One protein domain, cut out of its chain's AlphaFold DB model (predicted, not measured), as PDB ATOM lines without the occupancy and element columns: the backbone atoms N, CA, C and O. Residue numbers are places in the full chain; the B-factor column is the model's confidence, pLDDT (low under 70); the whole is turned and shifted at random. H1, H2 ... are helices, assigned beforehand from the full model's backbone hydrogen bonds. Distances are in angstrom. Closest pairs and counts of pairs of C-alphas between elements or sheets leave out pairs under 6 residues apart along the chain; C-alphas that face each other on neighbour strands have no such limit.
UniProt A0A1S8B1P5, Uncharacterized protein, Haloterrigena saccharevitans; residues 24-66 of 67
ATOM      1  N   ILE A  24     116.831 134.369 112.850       91.88
ATOM      2  CA  ILE A  24     116.882 135.204 111.637       91.88
ATOM      3  C   ILE A  24     117.247 136.653 111.983       91.88
ATOM      4  O   ILE A  24     118.109 137.247 111.334       91.88
ATOM      5  N   GLY A  25     116.662 137.210 113.049       89.69
ATOM      6  CA  GLY A  25     116.970 138.570 113.499       89.69
ATOM      7  C   GLY A  25     118.436 138.741 113.913       89.69
ATOM      8  O   GLY A  25     119.094 139.702 113.511       89.69
ATOM      9  N   THR A  26     118.981 137.780 114.665       92.44
ATOM     10  CA  THR A  26     120.393 137.783 115.075       92.44
ATOM     11  C   THR A  26     121.328 137.610 113.877       92.44
ATOM     12  O   THR A  26     122.332 138.314 113.780       92.44
ATOM     13  N   ALA A  27     120.986 136.732 112.930       95.00
ATOM     14  CA  ALA A  27     121.765 136.515 111.715       95.00
ATOM     15  C   ALA A  27     121.832 137.778 110.842       95.00
ATOM     16  O   ALA A  27     122.908 138.129 110.360       95.00
ATOM     17  N   ILE A  28     120.717 138.505 110.693       97.06
ATOM     18  CA  ILE A  28     120.685 139.801 109.997       97.06
ATOM     19  C   ILE A  28     121.582 140.814 110.710       97.06
ATOM     20  O   ILE A  28     122.366 141.504 110.056       97.06
ATOM     21  N   LEU A  29     121.508 140.887 112.042       96.56
ATOM     22  CA  LEU A  29     122.308 141.821 112.833       96.56
ATOM     23  C   LEU A  29     123.813 141.566 112.654       96.56
ATOM     24  O   LEU A  29     124.576 142.499 112.402       96.56
ATOM     25  N   ILE A  30     124.222 140.296 112.708       97.00
ATOM     26  CA  ILE A  30     125.602 139.868 112.450       97.00
ATOM     27  C   ILE A  30     126.000 140.177 111.003       97.00
ATOM     28  O   ILE A  30     127.089 140.697 110.774       97.00
ATOM     29  N   GLY A  31     125.131 139.894 110.032       98.19
ATOM     30  CA  GLY A  31     125.392 140.155 108.617       98.19
ATOM     31  C   GLY A  31     125.634 141.638 108.330       98.19
ATOM     32  O   GLY A  31     126.611 141.986 107.668       98.19
ATOM     33  N   ILE A  32     124.797 142.521 108.881       98.50
ATOM     34  CA  ILE A  32     124.965 143.977 108.765       98.50
ATOM     35  C   ILE A  32     126.249 144.426 109.465       98.50
ATOM     36  O   ILE A  32     127.015 145.205 108.899       98.50
ATOM     37  N   TYR A  33     126.516 143.924 110.671       98.00
ATOM     38  CA  TYR A  33     127.737 144.251 111.403       98.00
ATOM     39  C   TYR A  33     128.994 143.853 110.617       98.00
ATOM     40  O   TYR A  33     129.903 144.662 110.441       98.00
ATOM     41  N   PHE A  34     129.023 142.636 110.074       98.44
ATOM     42  CA  PHE A  34     130.118 142.152 109.240       98.44
ATOM     43  C   PHE A  34     130.292 143.000 107.974       98.44
ATOM     44  O   PHE A  34     131.414 143.366 107.631       98.44
ATOM     45  N   LEU A  35     129.191 143.373 107.314       98.62
ATOM     46  CA  LEU A  35     129.226 144.258 106.151       98.62
ATOM     47  C   LEU A  35     129.864 145.611 106.491       98.62
ATOM     48  O   LEU A  35     130.722 146.082 105.750       98.62
ATOM     49  N   ILE A  36     129.493 146.211 107.627       98.31
ATOM     50  CA  ILE A  36     130.094 147.465 108.102       98.31
ATOM     51  C   ILE A  36     131.598 147.287 108.329       98.31
ATOM     52  O   ILE A  36     132.378 148.123 107.879       98.31
ATOM     53  N   LEU A  37     132.020 146.199 108.980       97.88
ATOM     54  CA  LEU A  37     133.440 145.926 109.210       97.88
ATOM     55  C   LEU A  37     134.225 145.802 107.903       97.88
ATOM     56  O   LEU A  37     135.289 146.400 107.782       97.88
ATOM     57  N   VAL A  38     133.702 145.072 106.916       98.25
ATOM     58  CA  VAL A  38     134.349 144.925 105.604       98.25
ATOM     59  C   VAL A  38     134.424 146.269 104.883       98.25
ATOM     60  O   VAL A  38     135.469 146.603 104.332       98.25
ATOM     61  N   LEU A  39     133.359 147.073 104.917       97.94
ATOM     62  CA  LEU A  39     133.357 148.407 104.313       97.94
ATOM     63  C   LEU A  39     134.386 149.334 104.967       97.94
ATOM     64  O   LEU A  39     135.136 150.001 104.258       97.94
ATOM     65  N   LEU A  40     134.455 149.353 106.300       95.75
ATOM     66  CA  LEU A  40     135.453 150.126 107.041       95.75
ATOM     67  C   LEU A  40     136.872 149.629 106.763       95.75
ATOM     68  O   LEU A  40     137.779 150.439 106.597       95.75
ATOM     69  N   TRP A  41     137.065 148.314 106.677       93.44
ATOM     70  CA  TRP A  41     138.353 147.709 106.356       93.44
ATOM     71  C   TRP A  41     138.829 148.107 104.955       93.44
ATOM     72  O   TRP A  41     139.952 148.581 104.801       93.44
ATOM     73  N   ILE A  42     137.952 147.999 103.952       93.06
ATOM     74  CA  ILE A  42     138.233 148.464 102.590       93.06
ATOM     75  C   ILE A  42     138.543 149.963 102.614       93.06
ATOM     76  O   ILE A  42     139.563 150.382 102.083       93.06
ATOM     77  N   PHE A  43     137.709 150.780 103.261       89.69
ATOM     78  CA  PHE A  43     137.921 152.224 103.359       89.69
ATOM     79  C   PHE A  43     139.291 152.574 103.959       89.69
ATOM     80  O   PHE A  43     140.020 153.383 103.386       89.69
ATOM     81  N   MET A  44     139.678 151.925 105.058       86.38
ATOM     82  CA  MET A  44     140.999 152.097 105.665       86.38
ATOM     83  C   MET A  44     142.130 151.690 104.716       86.38
ATOM     84  O   MET A  44     143.131 152.395 104.639       86.38
ATOM     85  N   TYR A  45     141.957 150.618 103.937       84.12
ATOM     86  CA  TYR A  45     142.920 150.227 102.906       84.12
ATOM     87  C   TYR A  45     143.096 151.320 101.838       84.12
ATOM     88  O   TYR A  45     144.220 151.648 101.462       84.12
ATOM     89  N   PHE A  46     142.008 151.944 101.375       84.25
ATOM     90  CA  PHE A  46     142.102 153.083 100.453       84.25
ATOM     91  C   PHE A  46     142.872 154.255 101.075       84.25
ATOM     92  O   PHE A  46     143.749 154.824 100.424       84.25
ATOM     93  N   VAL A  47     142.569 154.591 102.333       82.44
ATOM     94  CA  VAL A  47     143.238 155.669 103.079       82.44
ATOM     95  C   VAL A  47     144.737 155.401 103.247       82.44
ATOM     96  O   VAL A  47     145.526 156.340 103.191       82.44
ATOM     97  N   GLU A  48     145.141 154.145 103.427       76.81
ATOM     98  CA  GLU A  48     146.537 153.783 103.673       76.81
ATOM     99  C   GLU A  48     147.366 153.589 102.390       76.81
ATOM    100  O   GLU A  48     148.532 153.976 102.361       76.81
ATOM    101  N   PHE A  49     146.793 153.018 101.324       74.69
ATOM    102  CA  PHE A  49     147.578 152.526 100.181       74.69
ATOM    103  C   PHE A  49     147.374 153.284  98.859       74.69
ATOM    104  O   PHE A  49     148.165 153.089  97.938       74.69
ATOM    105  N   LEU A  50     146.359 154.150  98.725       73.50
ATOM    106  CA  LEU A  50     146.075 154.859  97.461       73.50
ATOM    107  C   LEU A  50     146.522 156.328  97.420       73.50
ATOM    108  O   LEU A  50     146.354 156.992  96.397       73.50
ATOM    109  N   GLY A  51     147.164 156.826  98.477       65.94
ATOM    110  CA  GLY A  51     147.821 158.132  98.493       65.94
ATOM    111  C   GLY A  51     149.088 158.083  99.340       65.94
ATOM    112  O   GLY A  51     148.986 157.899 100.543       65.94
ATOM    113  N   ASN A  52     150.258 158.250  98.708       64.94
ATOM    114  CA  ASN A  52     151.628 158.194  99.262       64.94
ATOM    115  C   ASN A  52     151.928 159.192 100.424       64.94
ATOM    116  O   ASN A  52     152.892 159.957 100.362       64.94
ATOM    117  N   GLY A  53     151.119 159.225 101.481       70.44
ATOM    118  CA  GLY A  53     151.372 159.935 102.738       70.44
ATOM    119  C   GLY A  53     151.891 158.989 103.832       70.44
ATOM    120  O   GLY A  53     151.792 157.773 103.676       70.44
ATOM    121  N   PRO A  54     152.463 159.513 104.937       60.81
ATOM    122  CA  PRO A  54     152.962 158.688 106.037       60.81
ATOM    123  C   PRO A  54     151.842 157.793 106.589       60.81
ATOM    124  O   PRO A  54     150.835 158.282 107.097       60.81
ATOM    125  N   THR A  55     152.011 156.477 106.456       66.94
ATOM    126  CA  THR A  55     151.028 155.473 106.872       66.94
ATOM    127  C   THR A  55     151.109 155.232 108.380       66.94
ATOM    128  O   THR A  55     152.190 155.284 108.971       66.94
ATOM    129  N   VAL A  56     149.978 154.948 109.033       63.34
ATOM    130  CA  VAL A  56     149.936 154.690 110.488       63.34
ATOM    131  C   VAL A  56     150.761 153.444 110.846       63.34
ATOM    132  O   VAL A  56     151.478 153.447 111.846       63.34
ATOM    133  N   VAL A  57     150.743 152.411 109.991       66.38
ATOM    134  CA  VAL A  57     151.555 151.195 110.165       66.38
ATOM    135  C   VAL A  57     153.024 151.437 109.800       66.38
ATOM    136  O   VAL A  57     153.907 150.962 110.509       66.38
ATOM    137  N   GLY A  58     153.325 152.226 108.763       63.19
ATOM    138  CA  GLY A  58     154.705 152.581 108.401       63.19
ATOM    139  C   GLY A  58     155.394 153.455 109.452       63.19
ATOM    140  O   GLY A  58     156.576 153.267 109.736       63.19
ATOM    141  N   MET A  59     154.654 154.355 110.102       59.09
ATOM    142  CA  MET A  59     155.157 155.159 111.217       59.09
ATOM    143  C   MET A  59     155.356 154.309 112.484       59.09
ATOM    144  O   MET A  59     156.382 154.426 113.141       59.09
ATOM    145  N   ALA A  60     154.432 153.399 112.810       61.88
ATOM    146  CA  ALA A  60     154.576 152.528 113.980       61.88
ATOM    147  C   ALA A  60     155.707 151.489 113.822       61.88
ATOM    148  O   ALA A  60     156.466 151.259 114.762       61.88
ATOM    149  N   LEU A  61     155.868 150.897 112.631       63.53
ATOM    150  CA  LEU A  61     156.940 149.933 112.347       63.53
ATOM    151  C   LEU A  61     158.330 150.583 112.314       63.53
ATOM    152  O   LEU A  61     159.295 149.965 112.759       63.53
ATOM    153  N   THR A  62     158.448 151.825 111.833       60.84
ATOM    154  CA  THR A  62     159.725 152.562 111.877       60.84
ATOM    155  C   THR A  62     160.102 152.985 113.299       60.84
ATOM    156  O   THR A  62     161.278 152.930 113.646       60.84
ATOM    157  N   VAL A  63     159.125 153.327 114.149       60.81
ATOM    158  CA  VAL A  63     159.355 153.730 115.552       60.81
ATOM    159  C   VAL A  63     159.702 152.548 116.469       60.81
ATOM    160  O   VAL A  63     160.485 152.718 117.395       60.81
ATOM    161  N   VAL A  64     159.169 151.347 116.220       67.50
ATOM    162  CA  VAL A  64     159.448 150.150 117.046       67.50
ATOM    163  C   VAL A  64     160.703 149.386 116.579       67.50
ATOM    164  O   VAL A  64     161.260 148.600 117.339       67.50
ATOM    165  N   GLY A  65     161.176 149.614 115.347       62.47
ATOM    166  CA  GLY A  65     162.327 148.910 114.761       62.47
ATOM    167  C   GLY A  65     163.659 149.670 114.751       62.47
ATOM    168  O   GLY A  65     164.671 149.085 114.368       62.47
ATOM    169  N   VAL A  66     163.685 150.953 115.130       61.03
ATOM    170  CA  VAL A  66     164.904 151.786 115.146       61.03
ATOM    171  C   VAL A  66     164.896 152.712 116.369       61.03
ATOM    172  O   VAL A  66     164.748 153.925 116.242       61.03
TER     173      VAL A  66
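This is residues 24 to 66 of the 67 residues of an uncharacterized protein of Haloterrigena saccharevitans (UniProt A0A1S8B1P5). One long helix, H1, makes most of the length, and a much shorter helix, H2, leads away from its far end at a wide-open corner, with a small loop, residues 50 to 55, between them, of which residues 50 to 54 stand free. The printed part has 43 residues, with two named helices in the order H1, H2 and no named strand; the class is all helix. It is extended, with a radius of gyration of the C-alphas of 15.8 A and spans of 51 by 22 by 6 A.

H1, residues 24 to 49, and H2, residues 56 to 65, are close but not clearly touching. Their closest C-alphas, those of Glu 48 and Val 56, are 7.7 A apart. They run the same way at a steep tilt of 68 degrees, only just short of about perpendicular. In H1 and H2 every O i to N i+4 pair is within hydrogen-bond range.

H1 is 37.1 A long, from C-alpha 24 at (116.882, 135.204, 111.637) to C-alpha 49 at (147.578, 152.526, 100.181). H2 is 14.3 A long and ends with C-alpha 65 at (162.327, 148.910, 114.761).

The C-alphas farthest apart, those of Ile 24 and Val 66, are 50.9 A apart. The printed part has no cut, and the link from H1 to H2 is short. Residues 51 to 52 and 54 to 66 have pLDDT under 70.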